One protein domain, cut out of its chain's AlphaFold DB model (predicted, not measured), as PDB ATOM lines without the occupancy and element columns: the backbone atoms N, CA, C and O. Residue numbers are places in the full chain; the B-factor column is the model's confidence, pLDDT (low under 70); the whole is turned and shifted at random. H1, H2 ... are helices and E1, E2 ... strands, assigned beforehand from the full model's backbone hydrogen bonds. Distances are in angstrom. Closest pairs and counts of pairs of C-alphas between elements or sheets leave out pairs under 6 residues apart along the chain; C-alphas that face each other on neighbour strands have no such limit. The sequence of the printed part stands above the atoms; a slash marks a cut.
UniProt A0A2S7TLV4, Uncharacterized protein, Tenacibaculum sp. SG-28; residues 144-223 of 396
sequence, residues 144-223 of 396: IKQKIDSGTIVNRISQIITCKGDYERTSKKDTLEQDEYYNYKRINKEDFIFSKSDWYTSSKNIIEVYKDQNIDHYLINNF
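What this domain is: This is residues 144 to 223 of the 396 residues of an uncharacterized protein of Tenacibaculum sp. SG-28 (UniProt A0A2S7TLV4). A strongly twisted sheet of five strands, with the long hairpin of E2 and E3 along one side, makes the main body. From the hairpin's open end the short pair E1 and E4 folds back toward E5 and E7, and the small helix H1 is beside the sheet's strands. The 80 printed residues hold E1 E2 E3 E4 E5 H1 E6 E7 along the chain, mostly strand; the large sheet's order is E3 - E2 - E6 - E7 - E5, all antiparallel. The whole is compact, with a radius of gyration of the C-alphas of 12.8 A, and spans 38 by 25 by 25 A, only just elongated.

Where its parts are: In the large sheet, E2 is residues 153 to 161, 26.5 A long from C-alpha 153 at (123.689, 134.621, 157.502), and E3 is residues 167 to 175, 25.6 A. E6 is residues 205 to 211, 19.9 A; E7 is residues 214 to 220, 17.4 A, ending at (136.306, 126.375, 163.362). E5 is residues 185 to 188, E1 residues 146 to 148, E4 residues 180 to 182 and H1 residues 198 to 202.

How they stand to each other: In the hairpin of E2 and E3, N 156 and O 172 are 2.8 A apart, within hydrogen-bond range. Across E2 and E6, N 157 and O 206 are 2.8 A apart; in the hairpin of E6 and E7, N 219 and O 207, 2.8 A; across E7 and E5, N 218 and O 187, 2.8 A. E5, H1 and E6 form a split strand-helix-strand unit, two same-way strands with E7 between them, its crossover right-handed. H1 is on the sheet at a height of 6.7 A, over none of the strands; its O i to N i+4 pair is within hydrogen-bond range. E1 and E4 are antiparallel, with N 146 and O 182 2.8 A apart. The closest C-alphas of E1 and E5, Gln 146 and Arg 186, are 7.4 A apart.

The domain as a whole: The C-alphas farthest apart, Cys 163 and Asp 212, are 38.6 A apart. The printed part has no cut and no long link; pLDDT is under 70 at residues 193 to 196.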
ATOM      1  N   ILE A 144     136.155 116.602 156.160       87.31
ATOM      2  CA  ILE A 144     135.207 116.699 155.049       87.31
ATOM      3  C   ILE A 144     134.788 118.166 154.891       87.31
ATOM      4  O   ILE A 144     134.443 118.816 155.884       87.31
ATOM      5  N   LYS A 145     134.790 118.667 153.648       94.00
ATOM      6  CA  LYS A 145     134.297 120.009 153.317       94.00
ATOM      7  C   LYS A 145     132.865 120.183 153.824       94.00
ATOM      8  O   LYS A 145     131.979 119.424 153.447       94.00
ATOM      9  N   GLN A 146     132.654 121.188 154.661       95.50
ATOM     10  CA  GLN A 146     131.344 121.633 155.115       95.50
ATOM     11  C   GLN A 146     130.803 122.639 154.109       95.50
ATOM     12  O   GLN A 146     131.491 123.613 153.798       95.50
ATOM     13  N   LYS A 147     129.601 122.386 153.597       97.50
ATOM     14  CA  LYS A 147     128.873 123.315 152.736       97.50
ATOM     15  C   LYS A 147     128.054 124.268 153.609       97.50
ATOM     16  O   LYS A 147     127.410 123.807 154.550       97.50
ATOM     17  N   ILE A 148     128.073 125.556 153.289       98.06
ATOM     18  CA  ILE A 148     127.084 126.527 153.761       98.06
ATOM     19  C   ILE A 148     126.337 127.030 152.531       98.06
ATOM     20  O   ILE A 148     126.972 127.467 151.571       98.06
ATOM     21  N   ASP A 149     125.013 126.935 152.553       98.25
ATOM     22  CA  ASP A 149     124.181 127.338 151.424       98.25
ATOM     23  C   ASP A 149     124.097 128.869 151.305       98.25
ATOM     24  O   ASP A 149     124.130 129.600 152.303       98.25
ATOM     25  N   SER A 150     123.959 129.352 150.074       98.25
ATOM     26  CA  SER A 150     123.613 130.740 149.762       98.25
ATOM     27  C   SER A 150     122.366 131.212 150.524       98.25
ATOM     28  O   SER A 150     121.493 130.430 150.899       98.25
ATOM     29  N   GLY A 151     122.300 132.509 150.819       98.00
ATOM     30  CA  GLY A 151     121.263 133.114 151.658       98.00
ATOM     31  C   GLY A 151     121.464 132.913 153.165       98.00
ATOM     32  O   GLY A 151     120.796 133.574 153.959       98.00
ATOM     33  N   THR A 152     122.401 132.057 153.590       98.38
ATOM     34  CA  THR A 152     122.717 131.873 155.013       98.38
ATOM     35  C   THR A 152     123.417 133.108 155.579       98.38
ATOM     36  O   THR A 152     124.347 133.642 154.975       98.38
ATOM     37  N   ILE A 153     123.003 133.552 156.767       98.50
ATOM     38  CA  ILE A 153     123.689 134.621 157.502       98.50
ATOM     39  C   ILE A 153     124.867 134.011 158.258       98.50
ATOM     40  O   ILE A 153     124.704 133.042 159.005       98.50
ATOM     41  N   VAL A 154     126.047 134.605 158.119       98.38
ATOM     42  CA  VAL A 154     127.258 134.178 158.819       98.38
ATOM     43  C   VAL A 154     127.933 135.355 159.523       98.38
ATOM     44  O   VAL A 154     127.825 136.502 159.097       98.38
ATOM     45  N   ASN A 155     128.639 135.085 160.620       98.00
ATOM     46  CA  ASN A 155     129.568 136.029 161.237       98.00
ATOM     47  C   ASN A 155     130.984 135.460 161.167       98.00
ATOM     48  O   ASN A 155     131.295 134.428 161.766       98.00
ATOM     49  N   ARG A 156     131.844 136.133 160.408       97.81
ATOM     50  CA  ARG A 156     133.224 135.727 160.154       97.81
ATOM     51  C   ARG A 156     134.130 136.411 161.138       97.81
ATOM     52  O   ARG A 156     134.254 137.630 161.128       97.81
ATOM     53  N   ILE A 157     134.789 135.618 161.956       96.12
ATOM     54  CA  ILE A 157     135.686 136.081 162.995       96.12
ATOM     55  C   ILE A 157     137.110 135.768 162.562       96.12
ATOM     56  O   ILE A 157     137.442 134.608 162.317       96.12
ATOM     57  N   SER A 158     137.944 136.800 162.509       95.56
ATOM     58  CA  SER A 158     139.383 136.683 162.298       95.56
ATOM     59  C   SER A 158     140.104 137.035 163.592       95.56
ATOM     60  O   SER A 158     139.794 138.040 164.235       95.56
ATOM     61  N   GLN A 159     141.051 136.194 163.988       93.50
ATOM     62  CA  GLN A 159     141.900 136.390 165.155       93.50
ATOM     63  C   GLN A 159     143.348 136.569 164.700       93.50
ATOM     64  O   GLN A 159     143.907 135.722 163.996       93.50
ATOM     65  N   ILE A 160     143.968 137.670 165.115       93.56
ATOM     66  CA  ILE A 160     145.370 137.982 164.827       93.56
ATOM     67  C   ILE A 160     146.126 138.008 166.148       93.56
ATOM     68  O   ILE A 160     145.721 138.686 167.087       93.56
ATOM     69  N   ILE A 161     147.226 137.259 166.221       93.88
ATOM     70  CA  ILE A 161     148.087 137.273 167.400       93.88
ATOM     71  C   ILE A 161     148.874 138.586 167.455       93.88
ATOM     72  O   ILE A 161     149.544 138.981 166.497       93.88
ATOM     73  N   THR A 162     148.767 139.267 168.584       95.88
ATOM     74  CA  THR A 162     149.490 140.490 168.909       95.88
ATOM     75  C   THR A 162     150.908 140.166 169.358       95.88
ATOM     76  O   THR A 162     151.239 139.040 169.722       95.88
ATOM     77  N   CYS A 163     151.752 141.187 169.434       94.75
ATOM     78  CA  CYS A 163     153.135 141.056 169.894       94.75
ATOM     79  C   CYS A 163     153.278 140.670 171.370       94.75
ATOM     80  O   CYS A 163     154.363 140.278 171.806       94.75
ATOM     81  N   LYS A 164     152.199 140.786 172.151       94.94
ATOM     82  CA  LYS A 164     152.135 140.298 173.533       94.94
ATOM     83  C   LYS A 164     151.772 138.812 173.608       94.94
ATOM     84  O   LYS A 164     151.985 138.195 174.641       94.94
ATOM     85  N   GLY A 165     151.311 138.225 172.502       91.19
ATOM     86  CA  GLY A 165     150.815 136.851 172.434       91.19
ATOM     87  C   GLY A 165     149.303 136.729 172.632       91.19
ATOM     88  O   GLY A 165     148.779 135.626 172.516       91.19
ATOM     89  N   ASP A 166     148.610 137.841 172.885       92.69
ATOM     90  CA  ASP A 166     147.147 137.898 172.963       92.69
ATOM     91  C   ASP A 166     146.525 137.919 171.563       92.69
ATOM     92  O   ASP A 166     147.204 138.272 170.600       92.69
ATOM     93  N   TYR A 167     145.233 137.617 171.435       91.56
ATOM     94  CA  TYR A 167     144.520 137.708 170.158       91.56
ATOM     95  C   TYR A 167     143.661 138.964 170.061       91.56
ATOM     96  O   TYR A 167     142.776 139.194 170.884       91.56
ATOM     97  N   GLU A 168     143.856 139.721 168.987       94.69
ATOM     98  CA  GLU A 168     142.914 140.741 168.541       94.69
ATOM     99  C   GLU A 168     141.876 140.108 167.615       94.69
ATOM    100  O   GLU A 168     142.212 139.375 166.680       94.69
ATOM    101  N   ARG A 169     140.598 140.384 167.892       95.31
ATOM    102  CA  ARG A 169     139.455 139.820 167.171       95.31
ATOM    103  C   ARG A 169     138.825 140.886 166.286       95.31
ATOM    104  O   ARG A 169     138.441 141.944 166.773       95.31
ATOM    105  N   THR A 170     138.628 140.565 165.015       97.00
ATOM    106  CA  THR A 170     137.741 141.313 164.121       97.00
ATOM    107  C   THR A 170     136.601 140.410 163.676       97.00
ATOM    108  O   THR A 170     136.760 139.191 163.584       97.00
ATOM    109  N   SER A 171     135.421 140.985 163.452       97.38
ATOM    110  CA  SER A 171     134.250 140.231 163.011       97.38
ATOM    111  C   SER A 171     133.488 140.971 161.924       97.38
ATOM    112  O   SER A 171     133.298 142.183 162.027       97.38
ATOM    113  N   LYS A 172     133.022 140.241 160.913       98.06
ATOM    114  CA  LYS A 172     132.164 140.755 159.845       98.06
ATOM    115  C   LYS A 172     130.958 139.839 159.699       98.06
ATOM    116  O   LYS A 172     131.126 138.654 159.425       98.06
ATOM    117  N   LYS A 173     129.763 140.403 159.859       98.25
ATOM    118  CA  LYS A 173     128.499 139.705 159.630       98.25
ATOM    119  C   LYS A 173     127.995 140.010 158.223       98.25
ATOM    120  O   LYS A 173     127.924 141.180 157.852       98.25
ATOM    121  N   ASP A 174     127.674 138.978 157.456       97.94
ATOM    122  CA  ASP A 174     127.165 139.080 156.090       97.94
ATOM    123  C   ASP A 174     126.223 137.918 155.738       97.94
ATOM    124  O   ASP A 174     126.123 136.927 156.464       97.94
ATOM    125  N   THR A 175     125.480 138.079 154.644       98.25
ATOM    126  CA  THR A 175     124.644 137.029 154.050       98.25
ATOM    127  C   THR A 175     125.381 136.465 152.845       98.25
ATOM    128  O   THR A 175     125.870 137.231 152.017       98.25
ATOM    129  N   LEU A 176     125.472 135.141 152.744       98.19
ATOM    130  CA  LEU A 176     126.165 134.492 151.633       98.19
ATOM    131  C   LEU A 176     125.425 134.717 150.312       98.19
ATOM    132  O   LEU A 176     124.258 134.361 150.189       98.19
ATOM    133  N   GLU A 177     126.110 135.248 149.303       98.19
ATOM    134  CA  GLU A 177     125.549 135.399 147.949       98.19
ATOM    135  C   GLU A 177     125.547 134.076 147.166       98.19
ATOM    136  O   GLU A 177     124.727 133.873 146.276       98.19
ATOM    137  N   GLN A 178     126.453 133.159 147.512       98.19
ATOM    138  CA  GLN A 178     126.635 131.860 146.866       98.19
ATOM    139  C   GLN A 178     127.014 130.792 147.898       98.19
ATOM    140  O   GLN A 178     127.442 131.117 149.006       98.19
ATOM    141  N   ASP A 179     126.874 129.522 147.525       98.44
ATOM    142  CA  ASP A 179     127.296 128.406 148.368       98.44
ATOM    143  C   ASP A 179     128.813 128.453 148.616       98.44
ATOM    144  O   ASP A 179     129.611 128.648 147.694       98.44
ATOM    145  N   GLU A 180     129.230 128.197 149.852       98.12
ATOM    146  CA  GLU A 180     130.640 128.178 150.239       98.12
ATOM    147  C   GLU A 180     131.037 126.841 150.868       98.12
ATOM    148  O   GLU A 180     130.235 126.165 151.513       98.12
ATOM    149  N   TYR A 181     132.309 126.458 150.706       97.06
ATOM    150  CA  TYR A 181     132.835 125.176 151.177       97.06
ATOM    151  C   TYR A 181     134.072 125.362 152.053       97.06
ATOM    152  O   TYR A 181     135.088 125.901 151.612       97.06
ATOM    153  N   TYR A 182     134.027 124.820 153.268       94.50
ATOM    154  CA  TYR A 182     135.076 124.979 154.273       94.50
ATOM    155  C   TYR A 182     135.617 123.640 154.761       94.50
ATOM    156  O   TYR A 182     134.863 122.773 155.188       94.50
ATOM    157  N   ASN A 183     136.940 123.486 154.818       92.38
ATOM    158  CA  ASN A 183     137.591 122.356 155.503       92.38
ATOM    159  C   ASN A 183     137.683 122.599 157.021       92.38
ATOM    160  O   ASN A 183     138.747 122.440 157.619       92.38
ATOM    161  N   TYR A 184     136.600 123.083 157.629       92.25
ATOM    162  CA  TYR A 184     136.548 123.479 159.035       92.25
ATOM    163  C   TYR A 184     135.782 122.442 159.845       92.25
ATOM    164  O   TYR A 184     134.900 121.748 159.337       92.25
ATOM    165  N   LYS A 185     136.113 122.335 161.130       88.94
ATOM    166  CA  LYS A 185     135.388 121.453 162.038       88.94
ATOM    167  C   LYS A 185     134.047 122.095 162.387       88.94
ATOM    168  O   LYS A 185     134.033 123.177 162.973       88.94
ATOM    169  N   ARG A 186     132.947 121.412 162.057       91.94
ATOM    170  CA  ARG A 186     131.605 121.775 162.523       91.94
ATOM    171  C   ARG A 186     131.459 121.438 164.004       91.94
ATOM    172  O   ARG A 186     131.818 120.338 164.424       91.94
ATOM    173  N   ILE A 187     130.951 122.387 164.777       89.56
ATOM    174  CA  ILE A 187     130.631 122.228 166.196       89.56
ATOM    175  C   ILE A 187     129.229 122.782 166.413       89.56
ATOM    176  O   ILE A 187     128.980 123.943 166.090       89.56
ATOM    177  N   ASN A 188     128.320 121.958 166.928       92.31
ATOM    178  CA  ASN A 188     126.965 122.401 167.244       92.31
ATOM    179  C   ASN A 188     126.997 123.391 168.406       92.31
ATOM    180  O   ASN A 188     127.898 123.340 169.249       92.31
ATOM    181  N   LYS A 189     126.021 124.295 168.460       91.06
ATOM    182  CA  LYS A 189     125.950 125.304 169.518       91.06
ATOM    183  C   LYS A 189     125.823 124.689 170.915       91.06
ATOM    184  O   LYS A 189     126.383 125.233 171.861       91.06
ATOM    185  N   GLU A 190     125.141 123.560 171.050       89.12
ATOM    186  CA  GLU A 190     124.922 122.868 172.327       89.12
ATOM    187  C   GLU A 190     126.204 122.193 172.830       89.12
ATOM    188  O   GLU A 190     126.507 122.227 174.021       89.12
ATOM    189  N   ASP A 191     126.996 121.640 171.906       83.44
ATOM    190  CA  ASP A 191     128.319 121.069 172.189       83.44
ATOM    191  C   ASP A 191     129.357 122.160 172.497       83.44
ATOM    192  O   ASP A 191     130.440 121.892 173.029       83.44
ATOM    193  N   PHE A 192     129.034 123.408 172.152       74.19
ATOM    194  CA  PHE A 192     129.855 124.580 172.390       74.19
ATOM    195  C   PHE A 192     129.704 125.065 173.839       74.19
ATOM    196  O   PHE A 192     129.277 126.183 174.121       74.19
ATOM    197  N   ILE A 193     130.089 124.216 174.795       68.06
ATOM    198  CA  ILE A 193     130.160 124.590 176.210       68.06
ATOM    199  C   ILE A 193     131.397 125.490 176.415       68.06
ATOM    200  O   ILE A 193     132.495 125.041 176.729       68.06
ATOM    201  N   PHE A 194     131.176 126.784 176.169       53.09
ATOM    202  CA  PHE A 194     131.884 127.994 176.611       53.09
ATOM    203  C   PHE A 194     133.413 128.093 176.465       53.09
ATOM    204  O   PHE A 194     134.160 127.556 177.272       53.09
ATOM    205  N   SER A 195     133.848 129.026 175.603       52.66
ATOM    206  CA  SER A 195     134.926 130.036 175.800       52.66
ATOM    207  C   SER A 195     136.359 129.623 176.190       52.66
ATOM    208  O   SER A 195     137.254 130.460 176.120       52.66
ATOM    209  N   LYS A 196     136.605 128.369 176.575       61.62
ATOM    210  CA  LYS A 196     137.887 127.884 177.103       61.62
ATOM    211  C   LYS A 196     138.522 126.789 176.266       61.62
ATOM    212  O   LYS A 196     139.658 126.438 176.550       61.62
ATOM    213  N   SER A 197     137.826 126.244 175.263       78.44
ATOM    214  CA  SER A 197     138.481 125.265 174.397       78.44
ATOM    215  C   SER A 197     139.631 125.960 173.677       78.44
ATOM    216  O   SER A 197     139.413 126.968 172.993       78.44
ATOM    217  N   ASP A 198     140.838 125.418 173.823       83.12
ATOM    218  CA  ASP A 198     142.054 126.016 173.260       83.12
ATOM    219  C   ASP A 198     141.930 126.221 171.742       83.12
ATOM    220  O   ASP A 198     142.551 127.108 171.164       83.12
ATOM    221  N   TRP A 199     141.093 125.426 171.068       76.94
ATOM    222  CA  TRP A 199     140.811 125.569 169.642       76.94
ATOM    223  C   TRP A 199     140.110 126.867 169.281       76.94
ATOM    224  O   TRP A 199     140.473 127.481 168.289       76.94
ATOM    225  N   TYR A 200     139.089 127.268 170.036       83.94
ATOM    226  CA  TYR A 200     138.354 128.490 169.722       83.94
ATOM    227  C   TYR A 200     139.215 129.722 170.003       83.94
ATOM    228  O   TYR A 200     139.199 130.677 169.234       83.94
ATOM    229  N   THR A 201     139.989 129.698 171.087       86.12
ATOM    230  CA  THR A 201     140.853 130.822 171.462       86.12
ATOM    231  C   THR A 201     142.093 130.936 170.583       86.12
ATOM    232  O   THR A 201     142.616 132.034 170.458       86.12
ATOM    233  N   SER A 202     142.553 129.839 169.966       86.25
ATOM    234  CA  SER A 202     143.742 129.833 169.099       86.25
ATOM    235  C   SER A 202     143.455 129.723 167.596       86.25
ATOM    236  O   SER A 202     144.393 129.665 166.786       86.25
ATOM    237  N   SER A 203     142.184 129.660 167.187       89.50
ATOM    238  CA  SER A 203     141.805 129.514 165.778       89.50
ATOM    239  C   SER A 203     141.836 130.852 165.057       89.50
ATOM    240  O   SER A 203     141.055 131.750 165.338       89.50
ATOM    241  N   LYS A 204     142.650 130.943 164.003       91.94
ATOM    242  CA  LYS A 204     142.748 132.160 163.190       91.94
ATOM    243  C   LYS A 204     141.406 132.596 162.594       91.94
ATOM    244  O   LYS A 204     141.151 133.788 162.504       91.94
ATOM    245  N   ASN A 205     140.575 131.639 162.173       94.19
ATOM    246  CA  ASN A 205     139.286 131.915 161.544       94.19
ATOM    247  C   ASN A 205     138.184 131.085 162.202       94.19
ATOM    248  O   ASN A 205     138.336 129.872 162.386       94.19
ATOM    249  N   ILE A 206     137.063 131.722 162.511       94.50
ATOM    250  CA  ILE A 206     135.845 131.073 163.000       94.50
ATOM    251  C   ILE A 206     134.669 131.636 162.205       94.50
ATOM    252  O   ILE A 206     134.631 132.830 161.917       94.50
ATOM    253  N   ILE A 207     133.716 130.784 161.844       96.25
ATOM    254  CA  ILE A 207     132.474 131.199 161.190       96.25
ATOM    255  C   ILE A 207     131.321 130.773 162.087       96.25
ATOM    256  O   ILE A 207     131.146 129.584 162.345       96.25
ATOM    257  N   GLU A 208     130.556 131.741 162.576       96.50
ATOM    258  CA  GLU A 208     129.281 131.490 163.247       96.50
ATOM    259  C   GLU A 208     128.203 131.448 162.167       96.50
ATOM    260  O   GLU A 208     128.054 132.407 161.409       96.50
ATOM    261  N   VAL A 209     127.486 130.334 162.064       97.69
ATOM    262  CA  VAL A 209     126.436 130.128 161.064       97.69
ATOM    263  C   VAL A 209     125.088 130.310 161.742       97.69
ATOM    264  O   VAL A 209     124.846 129.710 162.790       97.69
ATOM    265  N   TYR A 210     124.224 131.150 161.171       98.19
ATOM    266  CA  TYR A 210     122.939 131.500 161.771       98.19
ATOM    267  C   TYR A 210     121.767 130.835 161.053       98.19
ATOM    268  O   TYR A 210     121.727 130.765 159.827       98.19
ATOM    269  N   LYS A 211     120.767 130.448 161.842       97.81
ATOM    270  CA  LYS A 211     119.438 130.023 161.409       97.81
ATOM    271  C   LYS A 211     118.405 130.739 162.277       97.81
ATOM    272  O   LYS A 211     118.534 130.751 163.498       97.81
ATOM    273  N   ASP A 212     117.430 131.398 161.654       96.25
ATOM    274  CA  ASP A 212     116.374 132.144 162.357       96.25
ATOM    275  C   ASP A 212     116.934 133.121 163.412       96.25
ATOM    276  O   ASP A 212     116.519 133.138 164.568       96.25
ATOM    277  N   GLN A 213     117.955 133.898 163.020       95.44
ATOM    278  CA  GLN A 213     118.694 134.860 163.861       95.44
ATOM    279  C   GLN A 213     119.485 134.263 165.040       95.44
ATOM    280  O   GLN A 213     120.230 134.985 165.704       95.44
ATOM    281  N   ASN A 214     119.406 132.955 165.263       96.50
ATOM    282  CA  ASN A 214     120.165 132.240 166.277       96.50
ATOM    283  C   ASN A 214     121.389 131.574 165.652       96.50
ATOM    284  O   ASN A 214     121.349 131.153 164.502       96.50
ATOM    285  N   ILE A 215     122.488 131.463 166.401       95.88
ATOM    286  CA  ILE A 215     123.611 130.623 165.968       95.88
ATOM    287  C   ILE A 215     123.117 129.172 165.934       95.88
ATOM    288  O   ILE A 215     122.596 128.687 166.937       95.88
ATOM    289  N   ASP A 216     123.278 128.513 164.793       96.50
ATOM    290  CA  ASP A 216     123.003 127.086 164.598       96.50
ATOM    291  C   ASP A 216     124.258 126.273 164.941       96.50
ATOM    292  O   ASP A 216     124.252 125.393 165.800       96.50
ATOM    293  N   HIS A 217     125.386 126.626 164.323       95.44
ATOM    294  CA  HIS A 217     126.660 125.955 164.550       95.44
ATOM    295  C   HIS A 217     127.857 126.865 164.262       95.44
ATOM    296  O   HIS A 217     127.745 127.944 163.678       95.44
ATOM    297  N   TYR A 218     129.033 126.389 164.657       94.12
ATOM    298  CA  TYR A 218     130.321 127.014 164.392       94.12
ATOM    299  C   TYR A 218     131.107 126.171 163.396       94.12
ATOM    300  O   TYR A 218     131.164 124.946 163.519       94.12
ATOM    301  N   LEU A 219     131.784 126.822 162.455       94.12
ATOM    302  CA  LEU A 219     132.864 126.220 161.684       94.12
ATOM    303  C   LEU A 219     134.194 126.797 162.166       94.12
ATOM    304  O   LEU A 219     134.475 127.982 161.979       94.12
ATOM    305  N   ILE A 220     135.020 125.960 162.793       91.38
ATOM    306  CA  ILE A 220     136.306 126.375 163.362       91.38
ATOM    307  C   ILE A 220     137.447 125.861 162.490       91.38
ATOM    308  O   ILE A 220     137.548 124.656 162.235       91.38
ATOM    309  N   ASN A 221     138.350 126.761 162.092       91.19
ATOM    310  CA  ASN A 221     139.624 126.403 161.470       91.19
ATOM    311  C   ASN A 221     140.613 125.873 162.517       91.19
ATOM    312  O   ASN A 221     141.658 126.467 162.788       91.19
ATOM    313  N   ASN A 222     140.263 124.744 163.121       81.50
ATOM    314  CA  ASN A 222     141.050 124.121 164.171       81.50
ATOM    315  C   ASN A 222     142.488 123.858 163.682       81.50
ATOM    316  O   ASN A 222     143.453 124.161 164.369       81.50
ATOM    317  N   PHE A 223     142.650 123.415 162.440       80.44
ATOM    318  CA  PHE A 223     143.934 122.971 161.914       80.44
ATOM    319  C   PHE A 223     144.826 124.040 161.288       80.44
ATOM    320  O   PHE A 223     145.863 123.642 160.774       80.44
TER     321      PHE A 223